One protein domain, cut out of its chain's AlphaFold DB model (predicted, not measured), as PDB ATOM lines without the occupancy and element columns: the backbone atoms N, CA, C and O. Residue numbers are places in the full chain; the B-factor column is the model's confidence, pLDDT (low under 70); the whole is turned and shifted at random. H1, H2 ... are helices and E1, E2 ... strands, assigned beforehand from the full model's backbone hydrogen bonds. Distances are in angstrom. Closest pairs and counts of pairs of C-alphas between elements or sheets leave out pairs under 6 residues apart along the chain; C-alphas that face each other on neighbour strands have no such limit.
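This is residues 588 to 652, 863 to 901 and 922 to 969 of the 1027 residues of an uncharacterized protein of Minicystis rosea (UniProt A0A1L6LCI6). Little of this domain is regular structure: two small antiparallel sheets, E1-E8-E3 and E2-E7-E6, stand apart among long loops, with hairpin E4-E5 far out and short helix H1 grazing the second sheet. The 152 printed residues, 41 in named elements, mostly strand, run E1 E2 E3 E4 E5 H1 E6 E7 E8. The whole is compact, with radius of gyration of the C-alphas 16.2 A and spans 47 by 38 by 37 A.

E3, residues 643 to 649, and E8, 962 to 968, each span 19.9 A; E8 ends at C-alpha (-4.790, 20.880, 32.673). E1, 593 to 595, begins at C-alpha (-20.062, 24.681, 37.256). E7, 940 to 945, spans 17.2 A. E2 is 610 to 612, E6 934 to 936, E4 870 to 872, E5 878 to 880, H1 925 to 930.

Within hydrogen-bond range are N 645 and O 965 of E3 and E8, 2.8 A; N 595 and O 962 of E1 and E8, 2.8 A; N 943 and O 612 of E7 and E2, 2.8 A; N 935 and O 942 of hairpin E6 and E7, 2.8 A; N 871 and O 879 of E4 and E5, 2.8 A. In H1 every O i to N i+4 pair is within range; its closest C-alphas to E6 are Lys 928 and Val 934, 7.4 A.

Cuts separate C-alphas 652 and 863 by 16.5 A, 901 and 922 by 19.0 A. Links E1 to E2, E2 to E3 and E7 to E8 are long. pLDDT is under 70 in 33 residues, among them 922 to 932 and 946 to 956.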
ATOM      1  N   ILE A 588      -7.322  25.543  33.870       93.62
ATOM      2  CA  ILE A 588      -8.586  24.797  33.810       93.62
ATOM      3  C   ILE A 588      -9.231  24.897  32.428       93.62
ATOM      4  O   ILE A 588      -9.158  25.926  31.762       93.62
ATOM      5  N   VAL A 589      -9.902  23.824  32.001       92.81
ATOM      6  CA  VAL A 589     -10.612  23.768  30.702       92.81
ATOM      7  C   VAL A 589     -11.846  24.661  30.700       92.81
ATOM      8  O   VAL A 589     -12.177  25.310  29.710       92.81
ATOM      9  N   ASN A 590     -12.568  24.635  31.812       91.31
ATOM     10  CA  ASN A 590     -13.815  25.342  32.003       91.31
ATOM     11  C   ASN A 590     -13.868  25.860  33.430       91.31
ATOM     12  O   ASN A 590     -13.409  25.186  34.354       91.31
ATOM     13  N   LEU A 591     -14.490  27.026  33.601       93.12
ATOM     14  CA  LEU A 591     -14.815  27.518  34.930       93.12
ATOM     15  C   LEU A 591     -15.677  26.477  35.666       93.12
ATOM     16  O   LEU A 591     -16.460  25.758  35.025       93.12
ATOM     17  N   PRO A 592     -15.542  26.386  36.994       95.25
ATOM     18  CA  PRO A 592     -16.377  25.530  37.816       95.25
ATOM     19  C   PRO A 592     -17.870  25.748  37.568       95.25
ATOM     20  O   PRO A 592     -18.358  26.875  37.495       95.25
ATOM     21  N   GLN A 593     -18.610  24.652  37.438       93.50
ATOM     22  CA  GLN A 593     -20.062  24.681  37.256       93.50
ATOM     23  C   GLN A 593     -20.746  23.963  38.408       93.50
ATOM     24  O   GLN A 593     -20.297  22.884  38.790       93.50
ATOM     25  N   LEU A 594     -21.816  24.557  38.939       93.56
ATOM     26  CA  LEU A 594     -22.642  23.970  39.990       93.56
ATOM     27  C   LEU A 594     -23.728  23.073  39.388       93.56
ATOM     28  O   LEU A 594     -24.416  23.464  38.440       93.56
ATOM     29  N   PHE A 595     -23.913  21.902  39.983       93.81
ATOM     30  CA  PHE A 595     -24.921  20.920  39.614       93.81
ATOM     31  C   PHE A 595     -25.803  20.561  40.813       93.81
ATOM     32  O   PHE A 595     -25.360  20.590  41.964       93.81
ATOM     33  N   ASP A 596     -27.061  20.221  40.534       90.50
ATOM     34  CA  ASP A 596     -27.936  19.543  41.488       90.50
ATOM     35  C   ASP A 596     -27.597  18.044  41.606       90.50
ATOM     36  O   ASP A 596     -26.802  17.501  40.835       90.50
ATOM     37  N   ALA A 597     -28.241  17.358  42.555       87.62
ATOM     38  CA  ALA A 597     -28.052  15.925  42.803       87.62
ATOM     39  C   ALA A 597     -28.374  15.021  41.595       87.62
ATOM     40  O   ALA A 597     -27.911  13.884  41.534       87.62
ATOM     41  N   ASN A 598     -29.154  15.508  40.625       89.19
ATOM     42  CA  ASN A 598     -29.512  14.777  39.408       89.19
ATOM     43  C   ASN A 598     -28.579  15.109  38.228       89.19
ATOM     44  O   ASN A 598     -28.793  14.610  37.120       89.19
ATOM     45  N   GLY A 599     -27.566  15.959  38.432       91.06
ATOM     46  CA  GLY A 599     -26.652  16.424  37.389       91.06
ATOM     47  C   GLY A 599     -27.215  17.549  36.512       91.06
ATOM     48  O   GLY A 599     -26.661  17.827  35.445       91.06
ATOM     49  N   GLY A 600     -28.304  18.202  36.924       93.56
ATOM     50  CA  GLY A 600     -28.812  19.418  36.292       93.56
ATOM     51  C   GLY A 600     -27.936  20.624  36.632       93.56
ATOM     52  O   GLY A 600     -27.553  20.804  37.784       93.56
ATOM     53  N   THR A 601     -27.599  21.462  35.650       91.44
ATOM     54  CA  THR A 601     -26.787  22.668  35.885       91.44
ATOM     55  C   THR A 601     -27.589  23.751  36.605       91.44
ATOM     56  O   THR A 601     -28.714  24.068  36.218       91.44
ATOM     57  N   ILE A 602     -26.985  24.375  37.618       88.56
ATOM     58  CA  ILE A 602     -27.549  25.515  38.348       88.56
ATOM     59  C   ILE A 602     -26.790  26.788  37.924       88.56
ATOM     60  O   ILE A 602     -25.607  26.922  38.236       88.56
ATOM     61  N   PRO A 603     -27.425  27.736  37.205       82.19
ATOM     62  CA  PRO A 603     -26.760  28.962  36.755       82.19
ATOM     63  C   PRO A 603     -26.332  29.888  37.903       82.19
ATOM     64  O   PRO A 603     -27.099  30.087  38.850       82.19
ATOM     65  N   TRP A 604     -25.179  30.557  37.744       78.44
ATOM     66  CA  TRP A 604     -24.636  31.553  38.690       78.44
ATOM     67  C   TRP A 604     -25.682  32.583  39.142       78.44
ATOM     68  O   TRP A 604     -25.920  32.754  40.333       78.44
ATOM     69  N   ALA A 605     -26.377  33.215  38.189       69.12
ATOM     70  CA  ALA A 605     -27.359  34.272  38.458       69.12
ATOM     71  C   ALA A 605     -28.572  33.816  39.294       69.12
ATOM     72  O   ALA A 605     -29.339  34.643  39.781       69.12
ATOM     73  N   THR A 606     -28.773  32.505  39.425       60.69
ATOM     74  CA  THR A 606     -29.904  31.906  40.141       60.69
ATOM     75  C   THR A 606     -29.499  31.198  41.431       60.69
ATOM     76  O   THR A 606     -30.380  30.769  42.173       60.69
ATOM     77  N   THR A 607     -28.197  31.065  41.711       64.81
ATOM     78  CA  THR A 607     -27.700  30.390  42.916       64.81
ATOM     79  C   THR A 607     -27.303  31.393  43.992       64.81
ATOM     80  O   THR A 607     -26.696  32.427  43.725       64.81
ATOM     81  N   SER A 608     -27.632  31.063  45.240       66.81
ATOM     82  CA  SER A 608     -27.077  31.736  46.408       66.81
ATOM     83  C   SER A 608     -25.646  31.231  46.680       66.81
ATOM     84  O   SER A 608     -24.777  32.003  47.076       66.81
ATOM     85  N   LEU A 609     -25.369  29.957  46.396       82.00
ATOM     86  CA  LEU A 609     -24.070  29.329  46.606       82.00
ATOM     87  C   LEU A 609     -23.045  29.792  45.562       82.00
ATOM     88  O   LEU A 609     -23.279  29.638  44.362       82.00
ATOM     89  N   GLN A 610     -21.897  30.296  46.018       83.38
ATOM     90  CA  GLN A 610     -20.824  30.818  45.165       83.38
ATOM     91  C   GLN A 610     -19.470  30.225  45.546       83.38
ATOM     92  O   GLN A 610     -19.178  30.063  46.730       83.38
ATOM     93  N   MET A 611     -18.634  29.971  44.539       88.31
ATOM     94  CA  MET A 611     -17.244  29.551  44.716       88.31
ATOM     95  C   MET A 611     -16.339  30.661  44.200       88.31
ATOM     96  O   MET A 611     -16.601  31.186  43.118       88.31
ATOM     97  N   PHE A 612     -15.332  31.042  44.977       85.38
ATOM     98  CA  PHE A 612     -14.484  32.195  44.688       85.38
ATOM     99  C   PHE A 612     -13.008  31.901  44.974       85.38
ATOM    100  O   PHE A 612     -12.679  31.075  45.827       85.38
ATOM    101  N   ALA A 613     -12.117  32.616  44.288       85.56
ATOM    102  CA  ALA A 613     -10.694  32.631  44.611       85.56
ATOM    103  C   ALA A 613     -10.452  33.516  45.856       85.56
ATOM    104  O   ALA A 613     -10.967  34.639  45.892       85.56
ATOM    105  N   PRO A 614      -9.718  33.058  46.885       81.56
ATOM    106  CA  PRO A 614      -9.496  33.838  48.104       81.56
ATOM    107  C   PRO A 614      -8.687  35.125  47.882       81.56
ATOM    108  O   PRO A 614      -7.898  35.232  46.941       81.56
ATOM    109  N   GLU A 615      -8.834  36.093  48.794       70.25
ATOM    110  CA  GLU A 615      -8.037  37.331  48.795       70.25
ATOM    111  C   GLU A 615      -6.527  37.018  48.830       70.25
ATOM    112  O   GLU A 615      -6.070  36.184  49.608       70.25
ATOM    113  N   GLY A 616      -5.738  37.713  48.002       67.62
ATOM    114  CA  GLY A 616      -4.285  37.512  47.924       67.62
ATOM    115  C   GLY A 616      -3.839  36.324  47.064       67.62
ATOM    116  O   GLY A 616      -2.644  36.035  47.019       67.62
ATOM    117  N   THR A 617      -4.772  35.659  46.378       75.12
ATOM    118  CA  THR A 617      -4.486  34.688  45.311       75.12
ATOM    119  C   THR A 617      -4.785  35.292  43.938       75.12
ATOM    120  O   THR A 617      -5.490  36.298  43.835       75.12
ATOM    121  N   THR A 618      -4.248  34.693  42.877       80.88
ATOM    122  CA  THR A 618      -4.567  35.064  41.493       80.88
ATOM    123  C   THR A 618      -5.734  34.208  40.992       80.88
ATOM    124  O   THR A 618      -5.556  32.996  40.829       80.88
ATOM    125  N   PRO A 619      -6.930  34.786  40.772       81.75
ATOM    126  CA  PRO A 619      -8.056  34.036  40.233       81.75
ATOM    127  C   PRO A 619      -7.751  33.547  38.813       81.75
ATOM    128  O   PRO A 619      -7.003  34.187  38.077       81.75
ATOM    129  N   VAL A 620      -8.381  32.449  38.392       82.44
ATOM    130  CA  VAL A 620      -8.265  31.968  37.002       82.44
ATOM    131  C   VAL A 620      -8.833  32.980  35.999       82.44
ATOM    132  O   VAL A 620      -8.383  33.061  34.859       82.44
ATOM    133  N   THR A 621      -9.851  33.737  36.405       82.88
ATOM    134  CA  THR A 621     -10.493  34.760  35.574       82.88
ATOM    135  C   THR A 621     -10.846  36.000  36.387       82.88
ATOM    136  O   THR A 621     -11.191  35.887  37.560       82.88
ATOM    137  N   ASP A 622     -10.826  37.172  35.754       80.44
ATOM    138  CA  ASP A 622     -11.285  38.431  36.355       80.44
ATOM    139  C   ASP A 622     -12.809  38.640  36.221       80.44
ATOM    140  O   ASP A 622     -13.333  39.679  36.621       80.44
ATOM    141  N   GLU A 623     -13.539  37.670  35.654       80.12
ATOM    142  CA  GLU A 623     -14.986  37.756  35.438       80.12
ATOM    143  C   GLU A 623     -15.761  37.755  36.778       80.12
ATOM    144  O   GLU A 623     -15.797  36.729  37.472       80.12
ATOM    145  N   PRO A 624     -16.434  38.865  37.149       69.25
ATOM    146  CA  PRO A 624     -17.018  39.046  38.482       69.25
ATOM    147  C   PRO A 624     -18.279  38.202  38.736       69.25
ATOM    148  O   PRO A 624     -18.665  38.006  39.887       69.25
ATOM    149  N   GLU A 625     -18.935  37.703  37.686       78.38
ATOM    150  CA  GLU A 625     -20.162  36.895  37.765       78.38
ATOM    151  C   GLU A 625     -19.898  35.422  37.418       78.38
ATOM    152  O   GLU A 625     -20.566  34.827  36.569       78.38
ATOM    153  N   SER A 626     -18.888  34.826  38.052       82.56
ATOM    154  CA  SER A 626     -18.487  33.450  37.771       82.56
ATOM    155  C   SER A 626     -18.018  32.692  39.014       82.56
ATOM    156  O   SER A 626     -17.473  33.272  39.952       82.56
ATOM    157  N   HIS A 627     -18.220  31.368  39.013       89.62
ATOM    158  CA  HIS A 627     -17.555  30.503  39.982       89.62
ATOM    159  C   HIS A 627     -16.072  30.426  39.636       89.62
ATOM    160  O   HIS A 627     -15.716  30.197  38.479       89.62
ATOM    161  N   ASN A 628     -15.215  30.592  40.637       89.69
ATOM    162  CA  ASN A 628     -13.792  30.798  40.420       89.69
ATOM    163  C   ASN A 628     -12.945  30.133  41.510       89.69
ATOM    164  O   ASN A 628     -13.445  29.804  42.586       89.69
ATOM    165  N   LEU A 629     -11.664  29.941  41.215       93.44
ATOM    166  CA  LEU A 629     -10.643  29.386  42.102       93.44
ATOM    167  C   LEU A 629      -9.270  29.952  41.714       93.44
ATOM    168  O   LEU A 629      -9.143  30.613  40.683       93.44
ATOM    169  N   ALA A 630      -8.249  29.673  42.517       91.19
ATOM    170  CA  ALA A 630      -6.855  29.933  42.175       91.19
ATOM    171  C   ALA A 630      -6.096  28.610  42.058       91.19
ATOM    172  O   ALA A 630      -6.244  27.740  42.916       91.19
ATOM    173  N   LEU A 631      -5.287  28.444  41.013       93.44
ATOM    174  CA  LEU A 631      -4.403  27.285  40.896       93.44
ATOM    175  C   LEU A 631      -3.132  27.503  41.710       93.44
ATOM    176  O   LEU A 631      -2.609  28.614  41.772       93.44
ATOM    177  N   SER A 632      -2.642  26.434  42.329       91.44
ATOM    178  CA  SER A 632      -1.390  26.455  43.078       91.44
ATOM    179  C   SER A 632      -0.222  26.335  42.114       91.44
ATOM    180  O   SER A 632      -0.005  25.282  41.526       91.44
ATOM    181  N   VAL A 633       0.518  27.419  41.923       91.69
ATOM    182  CA  VAL A 633       1.685  27.468  41.028       91.69
ATOM    183  C   VAL A 633       3.002  27.478  41.803       91.69
ATOM    184  O   VAL A 633       4.068  27.521  41.197       91.69
ATOM    185  N   GLU A 634       2.968  27.404  43.138       92.00
ATOM    186  CA  GLU A 634       4.184  27.406  43.960       92.00
ATOM    187  C   GLU A 634       5.089  26.213  43.648       92.00
ATOM    188  O   GLU A 634       6.304  26.355  43.663       92.00
ATOM    189  N   GLU A 635       4.513  25.054  43.334       93.56
ATOM    190  CA  GLU A 635       5.250  23.852  42.955       93.56
ATOM    191  C   GLU A 635       4.564  23.186  41.754       93.56
ATOM    192  O   GLU A 635       3.626  22.398  41.922       93.56
ATOM    193  N   PRO A 636       4.996  23.490  40.515       93.44
ATOM    194  CA  PRO A 636       4.357  22.946  39.325       93.44
ATOM    195  C   PRO A 636       4.447  21.416  39.258       93.44
ATOM    196  O   PRO A 636       3.539  20.786  38.721       93.44
ATOM    197  N   ARG A 637       5.471  20.790  39.859       93.12
ATOM    198  CA  ARG A 637       5.645  19.324  39.882       93.12
ATOM    199  C   ARG A 637       4.547  18.596  40.660       93.12
ATOM    200  O   ARG A 637       4.408  17.386  40.492       93.12
ATOM    201  N   ALA A 638       3.760  19.296  41.483       92.94
ATOM    202  CA  ALA A 638       2.592  18.718  42.142       92.94
ATOM    203  C   ALA A 638       1.463  18.376  41.151       92.94
ATOM    204  O   ALA A 638       0.674  17.466  41.407       92.94
ATOM    205  N   HIS A 639       1.408  19.048  39.994       92.94
ATOM    206  CA  HIS A 639       0.406  18.833  38.946       92.94
ATOM    207  C   HIS A 639       0.801  17.662  38.047       92.94
ATOM    208  O   HIS A 639       1.227  17.841  36.914       92.94
ATOM    209  N   ILE A 640       0.703  16.438  38.560       83.12
ATOM    210  CA  ILE A 640       1.251  15.250  37.876       83.12
ATOM    211  C   ILE A 640       0.346  14.775  36.726       83.12
ATOM    212  O   ILE A 640       0.823  14.163  35.771       83.12
ATOM    213  N   VAL A 641      -0.963  15.037  36.807       90.44
ATOM    214  CA  VAL A 641      -1.947  14.578  35.819       90.44
ATOM    215  C   VAL A 641      -3.061  15.593  35.597       90.44
ATOM    216  O   VAL A 641      -3.614  16.161  36.542       90.44
ATOM    217  N   ASP A 642      -3.440  15.738  34.333       93.81
ATOM    218  CA  ASP A 642      -4.682  16.383  33.925       93.81
ATOM    219  C   ASP A 642      -5.868  15.531  34.395       93.81
ATOM    220  O   ASP A 642      -5.896  14.313  34.188       93.81
ATOM    221  N   GLN A 643      -6.849  16.143  35.058       95.12
ATOM    222  CA  GLN A 643      -7.959  15.391  35.641       95.12
ATOM    223  C   GLN A 643      -9.201  16.246  35.888       95.12
ATOM    224  O   GLN A 643      -9.129  17.462  36.075       95.12
ATOM    225  N   GLU A 644     -10.354  15.581  35.906       96.69
ATOM    226  CA  GLU A 644     -11.617  16.157  36.363       96.69
ATOM    227  C   GLU A 644     -11.686  16.132  37.899       96.69
ATOM    228  O   GLU A 644     -11.296  15.154  38.543       96.69
ATOM    229  N   TRP A 645     -12.212  17.211  38.468       96.75
ATOM    230  CA  TRP A 645     -12.429  17.406  39.894       96.75
ATOM    231  C   TRP A 645     -13.912  17.538  40.193       96.75
ATOM    232  O   TRP A 645     -14.643  18.229  39.480       96.75
ATOM    233  N   THR A 646     -14.336  16.910  41.285       96.69
ATOM    234  CA  THR A 646     -15.678  17.051  41.851       96.69
ATOM    235  C   THR A 646     -15.569  17.571  43.279       96.69
ATOM    236  O   THR A 646     -14.818  17.018  44.081       96.69
ATOM    237  N   ILE A 647     -16.321  18.625  43.595       95.88
ATOM    238  CA  ILE A 647     -16.455  19.166  44.954       95.88
ATOM    239  C   ILE A 647     -17.918  19.005  45.361       95.88
ATOM    240  O   ILE A 647     -18.762  19.745  44.866       95.88
ATOM    241  N   ALA A 648     -18.231  18.042  46.223       95.06
ATOM    242  CA  ALA A 648     -19.604  17.652  46.547       95.06
ATOM    243  C   ALA A 648     -19.979  17.976  47.998       95.06
ATOM    244  O   ALA A 648     -19.206  17.698  48.915       95.06
ATOM    245  N   PHE A 649     -21.176  18.525  48.211       93.00
ATOM    246  CA  PHE A 649     -21.726  18.744  49.546       93.00
ATOM    247  C   PHE A 649     -22.270  17.439  50.124       93.00
ATOM    248  O   PHE A 649     -23.120  16.784  49.514       93.00
ATOM    249  N   GLU A 650     -21.773  17.070  51.305       91.25
ATOM    250  CA  GLU A 650     -22.036  15.773  51.939       91.25
ATOM    251  C   GLU A 650     -21.837  14.584  50.983       91.25
ATOM    252  O   GLU A 650     -22.620  13.621  50.943       91.25
ATOM    253  N   GLY A 651     -20.788  14.687  50.162       91.19
ATOM    254  CA  GLY A 651     -20.403  13.668  49.199       91.19
ATOM    255  C   GLY A 651     -20.017  12.356  49.881       91.19
ATOM    256  O   GLY A 651     -19.517  12.338  51.012       91.19
ATOM    257  N   ALA A 652     -20.256  11.244  49.186       91.88
ATOM    258  CA  ALA A 652     -19.769   9.941  49.616       91.88
ATOM    259  C   ALA A 652     -18.240   9.879  49.523       91.88
ATOM    260  O   ALA A 652     -17.654  10.283  48.519       91.88
ATOM    261  N   SER A 863      -8.392  10.920  39.033       92.19
ATOM    262  CA  SER A 863      -7.115  10.189  39.016       92.19
ATOM    263  C   SER A 863      -6.444  10.187  40.387       92.19
ATOM    264  O   SER A 863      -5.848   9.192  40.787       92.19
ATOM    265  N   SER A 864      -6.530  11.309  41.101       90.88
ATOM    266  CA  SER A 864      -5.859  11.518  42.386       90.88
ATOM    267  C   SER A 864      -6.680  11.088  43.607       90.88
ATOM    268  O   SER A 864      -6.121  10.918  44.687       90.88
ATOM    269  N   GLY A 865      -7.986  10.863  43.443       92.50
ATOM    270  CA  GLY A 865      -8.875  10.449  44.523       92.50
ATOM    271  C   GLY A 865      -9.130  11.556  45.547       92.50
ATOM    272  O   GLY A 865      -9.193  12.739  45.213       92.50
ATOM    273  N   LEU A 866      -9.339  11.150  46.801       92.56
ATOM    274  CA  LEU A 866      -9.534  12.041  47.943       92.56
ATOM    275  C   LEU A 866      -8.184  12.309  48.615       92.56
ATOM    276  O   LEU A 866      -7.535  11.376  49.081       92.56
ATOM    277  N   PHE A 867      -7.785  13.575  48.738       94.06
ATOM    278  CA  PHE A 867      -6.620  13.931  49.550       94.06
ATOM    279  C   PHE A 867      -6.979  13.978  51.033       94.06
ATOM    280  O   PHE A 867      -7.886  14.700  51.441       94.06
ATOM    281  N   HIS A 868      -6.252  13.234  51.854       93.12
ATOM    282  CA  HIS A 868      -6.344  13.325  53.304       93.12
ATOM    283  C   HIS A 868      -4.995  12.981  53.928       93.12
ATOM    284  O   HIS A 868      -4.166  12.303  53.325       93.12
ATOM    285  N   HIS A 869      -4.809  13.423  55.162       91.38
ATOM    286  CA  HIS A 869      -3.680  13.052  56.010       91.38
ATOM    287  C   HIS A 869      -4.175  12.473  57.340       91.38
ATOM    288  O   HIS A 869      -3.540  12.616  58.377       91.38
ATOM    289  N   VAL A 870      -5.351  11.839  57.315       91.69
ATOM    290  CA  VAL A 870      -5.882  11.077  58.449       91.69
ATOM    291  C   VAL A 870      -5.060   9.804  58.641       91.69
ATOM    292  O   VAL A 870      -4.858   9.048  57.694       91.69
ATOM    293  N   VAL A 871      -4.607   9.579  59.868       90.38
ATOM    294  CA  VAL A 871      -3.827   8.428  60.325       90.38
ATOM    295  C   VAL A 871      -4.463   7.850  61.590       90.38
ATOM    296  O   VAL A 871      -5.206   8.532  62.299       90.38
ATOM    297  N   ALA A 872      -4.184   6.582  61.884       89.19
ATOM    298  CA  ALA A 872      -4.567   5.991  63.162       89.19
ATOM    299  C   ALA A 872      -3.616   6.477  64.268       89.19
ATOM    300  O   ALA A 872      -2.394   6.361  64.147       89.19
ATOM    301  N   ALA A 873      -4.177   7.007  65.350       84.75
ATOM    302  CA  ALA A 873      -3.439   7.377  66.546       84.75
ATOM    303  C   ALA A 873      -2.822   6.139  67.228       84.75
ATOM    304  O   ALA A 873      -3.253   5.016  66.954       84.75
ATOM    305  N   PRO A 874      -1.863   6.290  68.167       81.38
ATOM    306  CA  PRO A 874      -1.344   5.163  68.951       81.38
ATOM    307  C   PRO A 874      -2.438   4.345  69.655       81.38
ATOM    308  O   PRO A 874      -2.295   3.139  69.847       81.38
ATOM    309  N   THR A 875      -3.528   5.010  70.037       81.25
ATOM    310  CA  THR A 875      -4.730   4.442  70.661       81.25
ATOM    311  C   THR A 875      -5.745   3.891  69.642       81.25
ATOM    312  O   THR A 875      -6.661   3.165  70.025       81.25
ATOM    313  N   GLY A 876      -5.516   4.107  68.342       85.75
ATOM    314  CA  GLY A 876      -6.251   3.531  67.212       85.75
ATOM    315  C   GLY A 876      -7.271   4.462  66.552       85.75
ATOM    316  O   GLY A 876      -7.764   4.132  65.471       85.75
ATOM    317  N   GLU A 877      -7.588   5.601  67.168       90.56
ATOM    318  CA  GLU A 877      -8.570   6.564  66.672       90.56
ATOM    319  C   GLU A 877      -8.058   7.279  65.420       90.56
ATOM    320  O   GLU A 877      -6.886   7.638  65.314       90.56
ATOM    321  N   CYS A 878      -8.950   7.559  64.479       93.00
ATOM    322  CA  CYS A 878      -8.617   8.318  63.286       93.00
ATOM    323  C   CYS A 878      -8.458   9.800  63.632       93.00
ATOM    324  O   CYS A 878      -9.393  10.451  64.112       93.00
ATOM    325  N   ARG A 879      -7.269  10.341  63.377       90.44
ATOM    326  CA  ARG A 879      -6.914  11.748  63.587       90.44
ATOM    327  C   ARG A 879      -6.067  12.240  62.434       90.44
ATOM    328  O   ARG A 879      -5.475  11.457  61.707       90.44
ATOM    329  N   GLU A 880      -6.002  13.544  62.252       87.56
ATOM    330  CA  GLU A 880      -5.102  14.104  61.252       87.56
ATOM    331  C   GLU A 880      -3.649  14.050  61.702       87.56
ATOM    332  O   GLU A 880      -3.346  14.208  62.883       87.56
ATOM    333  N   SER A 881      -2.756  13.821  60.750       86.38
ATOM    334  CA  SER A 881      -1.313  13.833  60.940       86.38
ATOM    335  C   SER A 881      -0.805  15.241  61.260       86.38
ATOM    336  O   SER A 881      -1.167  16.203  60.586       86.38
ATOM    337  N   CYS A 882       0.078  15.370  62.251       82.75
ATOM    338  CA  CYS A 882       0.829  16.611  62.485       82.75
ATOM    339  C   CYS A 882       2.025  16.779  61.526       82.75
ATOM    340  O   CYS A 882       2.774  17.747  61.662       82.75
ATOM    341  N   ASP A 883       2.253  15.841  60.599       81.19
ATOM    342  CA  ASP A 883       3.359  15.932  59.648       81.19
ATOM    343  C   ASP A 883       3.170  17.155  58.730       81.19
ATOM    344  O   ASP A 883       2.240  17.173  57.911       81.19
ATOM    345  N   PRO A 884       4.043  18.181  58.815       79.94
ATOM    346  CA  PRO A 884       3.921  19.365  57.980       79.94
ATOM    347  C   PRO A 884       3.960  19.025  56.488       79.94
ATOM    348  O   PRO A 884       3.258  19.684  55.724       79.94
ATOM    349  N   ALA A 885       4.677  17.973  56.068       83.44
ATOM    350  CA  ALA A 885       4.739  17.545  54.670       83.44
ATOM    351  C   ALA A 885       3.377  17.087  54.123       83.44
ATOM    352  O   ALA A 885       3.150  17.124  52.919       83.44
ATOM    353  N   GLN A 886       2.453  16.688  54.997       86.94
ATOM    354  CA  GLN A 886       1.112  16.240  54.626       86.94
ATOM    355  C   GLN A 886       0.040  17.318  54.837       86.94
ATOM    356  O   GLN A 886      -1.117  17.107  54.481       86.94
ATOM    357  N   SER A 887       0.408  18.495  55.351       85.50
ATOM    358  CA  SER A 887      -0.529  19.560  55.745       85.50
ATOM    359  C   SER A 887      -1.426  20.084  54.617       85.50
ATOM    360  O   SER A 887      -2.520  20.584  54.881       85.50
ATOM    361  N   ARG A 888      -0.996  19.961  53.352       89.12
ATOM    362  CA  ARG A 888      -1.805  20.322  52.177       89.12
ATOM    363  C   ARG A 888      -2.642  19.168  51.630       89.12
ATOM    364  O   ARG A 888      -3.441  19.403  50.733       89.12
ATOM    365  N   LEU A 889      -2.544  17.943  52.150       91.81
ATOM    366  CA  LEU A 889      -3.444  16.842  51.780       91.81
ATOM    367  C   LEU A 889      -4.829  17.047  52.417       91.81
ATOM    368  O   LEU A 889      -5.261  16.275  53.271       91.81
ATOM    369  N   ASN A 890      -5.512  18.117  52.014       88.19
ATOM    370  CA  ASN A 890      -6.855  18.476  52.439       88.19
ATOM    371  C   ASN A 890      -7.848  18.207  51.309       88.19
ATOM    372  O   ASN A 890      -7.601  18.512  50.140       88.19
ATOM    373  N   SER A 891      -9.017  17.699  51.681       91.00
ATOM    374  CA  SER A 891     -10.152  17.485  50.778       91.00
ATOM    375  C   SER A 891     -11.428  18.157  51.265       91.00
ATOM    376  O   SER A 891     -12.458  18.010  50.624       91.00
ATOM    377  N   ARG A 892     -11.400  18.894  52.378       88.69
ATOM    378  CA  ARG A 892     -12.615  19.328  53.076       88.69
ATOM    379  C   ARG A 892     -12.645  20.836  53.280       88.69
ATOM    380  O   ARG A 892     -11.622  21.439  53.585       88.69
ATOM    381  N   ILE A 893     -13.825  21.431  53.133       87.81
ATOM    382  CA  ILE A 893     -14.084  22.845  53.442       87.81
ATOM    383  C   ILE A 893     -15.512  23.025  53.962       87.81
ATOM    384  O   ILE A 893     -16.448  22.344  53.531       87.81
ATOM    385  N   ILE A 894     -15.689  23.975  54.882       81.75
ATOM    386  CA  ILE A 894     -17.004  24.448  55.313       81.75
ATOM    387  C   ILE A 894     -17.313  25.782  54.633       81.75
ATOM    388  O   ILE A 894     -16.486  26.689  54.605       81.75
ATOM    389  N   GLU A 895     -18.530  25.923  54.114       78.50
ATOM    390  CA  GLU A 895     -18.987  27.177  53.517       78.50
ATOM    391  C   GLU A 895     -19.085  28.326  54.537       78.50
ATOM    392  O   GLU A 895     -19.465  28.156  55.702       78.50
ATOM    393  N   ARG A 896     -18.800  29.540  54.069       70.88
ATOM    394  CA  ARG A 896     -19.024  30.775  54.812       70.88
ATOM    395  C   ARG A 896     -20.515  31.109  54.805       70.88
ATOM    396  O   ARG A 896     -21.114  31.316  53.748       70.88
ATOM    397  N   ARG A 897     -21.116  31.223  55.991       62.47
ATOM    398  CA  ARG A 897     -22.478  31.760  56.143       62.47
ATOM    399  C   ARG A 897     -22.424  33.285  56.233       62.47
ATOM    400  O   ARG A 897     -21.720  33.828  57.084       62.47
ATOM    401  N   ASN A 898     -23.190  33.976  55.394       48.53
ATOM    402  CA  ASN A 898     -23.409  35.413  55.548       48.53
ATOM    403  C   ASN A 898     -24.419  35.643  56.683       48.53
ATOM    404  O   ASN A 898     -25.560  35.204  56.598       48.53
ATOM    405  N   ILE A 899     -24.007  36.320  57.759       42.19
ATOM    406  CA  ILE A 899     -24.873  36.607  58.926       42.19
ATOM    407  C   ILE A 899     -25.709  37.890  58.708       42.19
ATOM    408  O   ILE A 899     -26.542  38.264  59.530       42.19
ATOM    409  N   CYS A 900     -25.529  38.587  57.590       39.59
ATOM    410  CA  CYS A 900     -26.250  39.824  57.328       39.59
ATOM    411  C   CYS A 900     -27.603  39.549  56.664       39.59
ATOM    412  O   CYS A 900     -27.691  39.672  55.453       39.59
ATOM    413  N   GLU A 901     -28.668  39.263  57.422       37.69
ATOM    414  CA  GLU A 901     -30.004  39.667  56.961       37.69
ATOM    415  C   GLU A 901     -31.058  39.803  58.067       37.69
ATOM    416  O   GLU A 901     -31.274  38.931  58.904       37.69
ATOM    417  N   GLU A 922     -12.389  41.060  62.401       43.78
ATOM    418  CA  GLU A 922     -11.564  41.049  61.192       43.78
ATOM    419  C   GLU A 922     -10.740  39.761  61.158       43.78
ATOM    420  O   GLU A 922      -9.799  39.618  61.940       43.78
ATOM    421  N   LEU A 923     -11.121  38.807  60.294       47.31
ATOM    422  CA  LEU A 923     -10.274  37.652  60.028       47.31
ATOM    423  C   LEU A 923      -8.909  38.243  59.706       47.31
ATOM    424  O   LEU A 923      -8.799  39.080  58.800       47.31
ATOM    425  N   SER A 924      -7.904  37.866  60.492       49.25
ATOM    426  CA  SER A 924      -6.541  38.320  60.256       49.25
ATOM    427  C   SER A 924      -6.169  38.038  58.798       49.25
ATOM    428  O   SER A 924      -6.705  37.114  58.178       49.25
ATOM    429  N   ALA A 925      -5.244  38.813  58.227       49.69
ATOM    430  CA  ALA A 925      -4.750  38.551  56.871       49.69
ATOM    431  C   ALA A 925      -4.305  37.082  56.692       49.69
ATOM    432  O   ALA A 925      -4.443  36.514  55.615       49.69
ATOM    433  N   GLU A 926      -3.856  36.452  57.777       46.75
ATOM    434  CA  GLU A 926      -3.468  35.048  57.847       46.75
ATOM    435  C   GLU A 926      -4.668  34.083  57.833       46.75
ATOM    436  O   GLU A 926      -4.672  33.137  57.054       46.75
ATOM    437  N   GLN A 927      -5.749  34.362  58.572       51.03
ATOM    438  CA  GLN A 927      -7.000  33.584  58.495       51.03
ATOM    439  C   GLN A 927      -7.738  33.754  57.159       51.03
ATOM    440  O   GLN A 927      -8.477  32.868  56.738       51.03
ATOM    441  N   LYS A 928      -7.548  34.882  56.473       48.88
ATOM    442  CA  LYS A 928      -8.059  35.087  55.110       48.88
ATOM    443  C   LYS A 928      -7.270  34.309  54.055       48.88
ATOM    444  O   LYS A 928      -7.827  34.010  53.005       48.88
ATOM    445  N   LYS A 929      -6.002  33.998  54.339       47.91
ATOM    446  CA  LYS A 929      -5.088  33.302  53.426       47.91
ATOM    447  C   LYS A 929      -5.060  31.786  53.663       47.91
ATOM    448  O   LYS A 929      -5.046  31.042  52.695       47.91
ATOM    449  N   ASN A 930      -5.124  31.351  54.927       50.56
ATOM    450  CA  ASN A 930      -4.934  29.960  55.369       50.56
ATOM    451  C   ASN A 930      -5.989  29.487  56.401       50.56
ATOM    452  O   ASN A 930      -5.759  28.517  57.121       50.56
ATOM    453  N   GLY A 931      -7.107  30.199  56.567       57.66
ATOM    454  CA  GLY A 931      -8.110  29.864  57.586       57.66
ATOM    455  C   GLY A 931      -9.105  28.785  57.155       57.66
ATOM    456  O   GLY A 931      -9.247  28.468  55.982       57.66
ATOM    457  N   LEU A 932      -9.884  28.297  58.118       62.66
ATOM    458  CA  LEU A 932     -10.894  27.231  58.007       62.66
ATOM    459  C   LEU A 932     -11.938  27.393  56.878       62.66
ATOM    460  O   LEU A 932     -12.583  26.433  56.462       62.66
ATOM    461  N   LEU A 933     -12.125  28.621  56.393       72.38
ATOM    462  CA  LEU A 933     -13.067  28.973  55.325       72.38
ATOM    463  C   LEU A 933     -12.415  29.027  53.935       72.38
ATOM    464  O   LEU A 933     -13.064  29.426  52.967       72.38
ATOM    465  N   VAL A 934     -11.138  28.663  53.848       79.75
ATOM    466  CA  VAL A 934     -10.363  28.563  52.618       79.75
ATOM    467  C   VAL A 934      -9.918  27.118  52.458       79.75
ATOM    468  O   VAL A 934      -9.255  26.545  53.316       79.75
ATOM    469  N   PHE A 935     -10.301  26.520  51.339       89.12
ATOM    470  CA  PHE A 935      -9.782  25.237  50.907       89.12
ATOM    471  C   PHE A 935      -8.417  25.464  50.277       89.12
ATOM    472  O   PHE A 935      -8.312  26.288  49.371       89.12
ATOM    473  N   GLN A 936      -7.416  24.690  50.687       89.19
ATOM    474  CA  GLN A 936      -6.109  24.666  50.041       89.19
ATOM    475  C   GLN A 936      -5.577  23.236  49.971       89.19
ATOM    476  O   GLN A 936      -5.484  22.548  50.993       89.19
ATOM    477  N   ASN A 937      -5.188  22.815  48.769       92.44
ATOM    478  CA  ASN A 937      -4.439  21.584  48.529       92.44
ATOM    479  C   ASN A 937      -3.236  21.863  47.592       92.44
ATOM    480  O   ASN A 937      -3.008  23.024  47.251       92.44
ATOM    481  N   PRO A 938      -2.439  20.861  47.169       92.62
ATOM    482  CA  PRO A 938      -1.291  21.092  46.285       92.62
ATOM    483  C   PRO A 938      -1.656  21.579  44.874       92.62
ATOM    484  O   PRO A 938      -0.779  22.007  44.136       92.62
ATOM    485  N   MET A 939      -2.927  21.478  44.478       93.69
ATOM    486  CA  MET A 939      -3.394  21.744  43.116       93.69
ATOM    487  C   MET A 939      -4.064  23.116  42.999       93.69
ATOM    488  O   MET A 939      -3.877  23.819  42.008       93.69
ATOM    489  N   PHE A 940      -4.882  23.499  43.979       93.75
ATOM    490  CA  PHE A 940      -5.656  24.735  43.938       93.75
ATOM    491  C   PHE A 940      -6.194  25.159  45.304       93.75
ATOM    492  O   PHE A 940      -6.227  24.404  46.278       93.75
ATOM    493  N   THR A 941      -6.673  26.399  45.334       92.12
ATOM    494  CA  THR A 941      -7.252  27.065  46.496       92.12
ATOM    495  C   THR A 941      -8.588  27.720  46.123       92.12
ATOM    496  O   THR A 941      -8.702  28.348  45.068       92.12
ATOM    497  N   PHE A 942      -9.615  27.594  46.969       92.25
ATOM    498  CA  PHE A 942     -10.920  28.248  46.773       92.25
ATOM    499  C   PHE A 942     -11.653  28.503  48.099       92.25
ATOM    500  O   PHE A 942     -11.320  27.928  49.131       92.25
ATOM    501  N   GLY A 943     -12.680  29.351  48.073       87.56
ATOM    502  CA  GLY A 943     -13.647  29.532  49.156       87.56
ATOM    503  C   GLY A 943     -15.085  29.315  48.679       87.56
ATOM    504  O   GLY A 943     -15.367  29.393  47.481       87.56
ATOM    505  N   LEU A 944     -16.005  29.056  49.615       86.88
ATOM    506  CA  LEU A 944     -17.437  28.877  49.338       86.88
ATOM    507  C   LEU A 944     -18.294  29.819  50.187       86.88
ATOM    508  O   LEU A 944     -18.085  29.920  51.394       86.88
ATOM    509  N   ASN A 945     -19.288  30.465  49.578       78.44
ATOM    510  CA  ASN A 945     -20.296  31.284  50.262       78.44
ATOM    511  C   ASN A 945     -21.673  30.629  50.142       78.44
ATOM    512  O   ASN A 945     -22.100  30.362  49.026       78.44
ATOM    513  N   ALA A 946     -22.399  30.472  51.253       66.75
ATOM    514  CA  ALA A 946     -23.740  29.863  51.291       66.75
ATOM    515  C   ALA A 946     -24.848  30.719  50.616       66.75
ATOM    516  O   ALA A 946     -25.929  30.225  50.281       66.75
ATOM    517  N   GLY A 947     -24.572  32.007  50.379       59.12
ATOM    518  CA  GLY A 947     -25.458  32.945  49.684       59.12
ATOM    519  C   GLY A 947     -26.558  33.615  50.504       59.12
ATOM    520  O   GLY A 947     -26.896  33.168  51.593       59.12
ATOM    521  N   ASN A 948     -27.134  34.693  49.951       50.56
ATOM    522  CA  ASN A 948     -28.120  35.581  50.605       50.56
ATOM    523  C   ASN A 948     -29.589  35.272  50.228       50.56
ATOM    524  O   ASN A 948     -30.429  36.162  50.128       50.56
ATOM    525  N   GLY A 949     -29.920  34.017  49.931       40.69
ATOM    526  CA  GLY A 949     -31.234  33.659  49.393       40.69
ATOM    527  C   GLY A 949     -32.300  33.379  50.454       40.69
ATOM    528  O   GLY A 949     -32.650  32.222  50.617       40.69
ATOM    529  N   GLY A 950     -32.836  34.411  51.119       40.59
ATOM    530  CA  GLY A 950     -34.164  34.411  51.762       40.59
ATOM    531  C   GLY A 950     -34.390  33.444  52.934       40.59
ATOM    532  O   GLY A 950     -34.632  32.263  52.734       40.59
ATOM    533  N   THR A 951     -34.461  33.993  54.156       37.84
ATOM    534  CA  THR A 951     -34.495  33.283  55.457       37.84
ATOM    535  C   THR A 951     -33.321  32.313  55.633       37.84
ATOM    536  O   THR A 951     -33.080  31.489  54.762       37.84
ATOM    537  N   PRO A 952     -32.573  32.347  56.751       39.06
ATOM    538  CA  PRO A 952     -31.578  31.318  57.009       39.06
ATOM    539  C   PRO A 952     -32.312  29.980  57.118       39.06
ATOM    540  O   PRO A 952     -32.843  29.631  58.173       39.06
ATOM    541  N   SER A 953     -32.369  29.232  56.019       43.03
ATOM    542  CA  SER A 953     -32.579  27.807  56.105       43.03
ATOM    543  C   SER A 953     -31.444  27.301  56.984       43.03
ATOM    544  O   SER A 953     -30.272  27.347  56.609       43.03
ATOM    545  N   GLN A 954     -31.776  26.859  58.194       46.94
ATOM    546  CA  GLN A 954     -30.818  26.278  59.134       46.94
ATOM    547  C   GLN A 954     -30.201  24.961  58.603       46.94
ATOM    548  O   GLN A 954     -29.487  24.288  59.348       46.94
ATOM    549  N   THR A 955     -30.487  24.563  57.352       51.25
ATOM    550  CA  THR A 955     -30.220  23.224  56.815       51.25
ATOM    551  C   THR A 955     -29.070  23.132  55.799       51.25
ATOM    552  O   THR A 955     -28.735  22.013  55.437       51.25
ATOM    553  N   GLY A 956     -28.424  24.233  55.386       63.53
ATOM    554  CA  GLY A 956     -27.337  24.199  54.383       63.53
ATOM    555  C   GLY A 956     -27.811  23.826  52.962       63.53
ATOM    556  O   GLY A 956     -29.023  23.735  52.735       63.53
ATOM    557  N   PRO A 957     -26.892  23.657  51.987       75.38
ATOM    558  CA  PRO A 957     -27.208  23.145  50.654       75.38
ATOM    559  C   PRO A 957     -27.860  21.758  50.711       75.38
ATOM    560  O   PRO A 957     -27.653  20.997  51.651       75.38
ATOM    561  N   ASP A 958     -28.620  21.397  49.676       81.00
ATOM    562  CA  ASP A 958     -29.088  20.016  49.538       81.00
ATOM    563  C   ASP A 958     -27.895  19.077  49.318       81.00
ATOM    564  O   ASP A 958     -26.947  19.416  48.599       81.00
ATOM    565  N   ARG A 959     -27.970  17.885  49.919       85.75
ATOM    566  CA  ARG A 959     -27.009  16.795  49.717       85.75
ATOM    567  C   ARG A 959     -26.818  16.515  48.224       85.75
ATOM    568  O   ARG A 959     -27.768  16.621  47.450       85.75
ATOM    569  N   ASP A 960     -25.601  16.129  47.846       88.62
ATOM    570  CA  ASP A 960     -25.227  15.772  46.470       88.62
ATOM    571  C   ASP A 960     -25.267  16.939  45.469       88.62
ATOM    572  O   ASP A 960     -25.155  16.719  44.268       88.62
ATOM    573  N   LYS A 961     -25.353  18.197  45.920       91.62
ATOM    574  CA  LYS A 961     -24.943  19.335  45.083       91.62
ATOM    575  C   LYS A 961     -23.432  19.302  44.894       91.62
ATOM    576  O   LYS A 961     -22.700  19.073  45.857       91.62
ATOM    577  N   PHE A 962     -22.952  19.554  43.679       94.88
ATOM    578  CA  PHE A 962     -21.517  19.495  43.405       94.88
ATOM    579  C   PHE A 962     -21.032  20.515  42.380       94.88
ATOM    580  O   PHE A 962     -21.749  20.880  41.450       94.88
ATOM    581  N   PHE A 963     -19.783  20.948  42.538       96.25
ATOM    582  CA  PHE A 963     -19.033  21.649  41.504       96.25
ATOM    583  C   PHE A 963     -18.213  20.672  40.676       96.25
ATOM    584  O   PHE A 963     -17.690  19.692  41.213       96.25
ATOM    585  N   ARG A 964     -18.047  20.978  39.387       96.69
ATOM    586  CA  ARG A 964     -17.174  20.212  38.491       96.69
ATOM    587  C   ARG A 964     -16.348  21.103  37.571       96.69
ATOM    588  O   ARG A 964     -16.871  22.070  37.014       96.69
ATOM    589  N   PHE A 965     -15.076  20.755  37.406       96.81
ATOM    590  CA  PHE A 965     -14.130  21.381  36.478       96.81
ATOM    591  C   PHE A 965     -12.970  20.427  36.172       96.81
ATOM    592  O   PHE A 965     -12.789  19.428  36.861       96.81
ATOM    593  N   THR A 966     -12.174  20.750  35.156       96.44
ATOM    594  CA  THR A 966     -11.011  19.948  34.750       96.44
ATOM    595  C   THR A 966      -9.754  20.793  34.819       96.44
ATOM    596  O   THR A 966      -9.729  21.870  34.220       96.44
ATOM    597  N   THR A 967      -8.726  20.302  35.510       95.06
ATOM    598  CA  THR A 967      -7.382  20.894  35.503       95.06
ATOM    599  C   THR A 967      -6.567  20.344  34.335       95.06
ATOM    600  O   THR A 967      -6.665  19.157  34.018       95.06
ATOM    601  N   LEU A 968      -5.767  21.207  33.713       92.94
ATOM    602  CA  LEU A 968      -4.790  20.880  32.673       92.94
ATOM    603  C   LEU A 968      -3.421  21.472  33.019       92.94
ATOM    604  O   LEU A 968      -3.315  22.296  33.926       92.94
ATOM    605  N   GLY A 969      -2.411  21.127  32.223       88.69
ATOM    606  CA  GLY A 969      -1.075  21.711  32.322       88.69
ATOM    607  C   GLY A 969      -0.171  20.898  33.237       88.69
ATOM    608  O   GLY A 969       0.631  21.472  33.968       88.69
TER     609      GLY A 969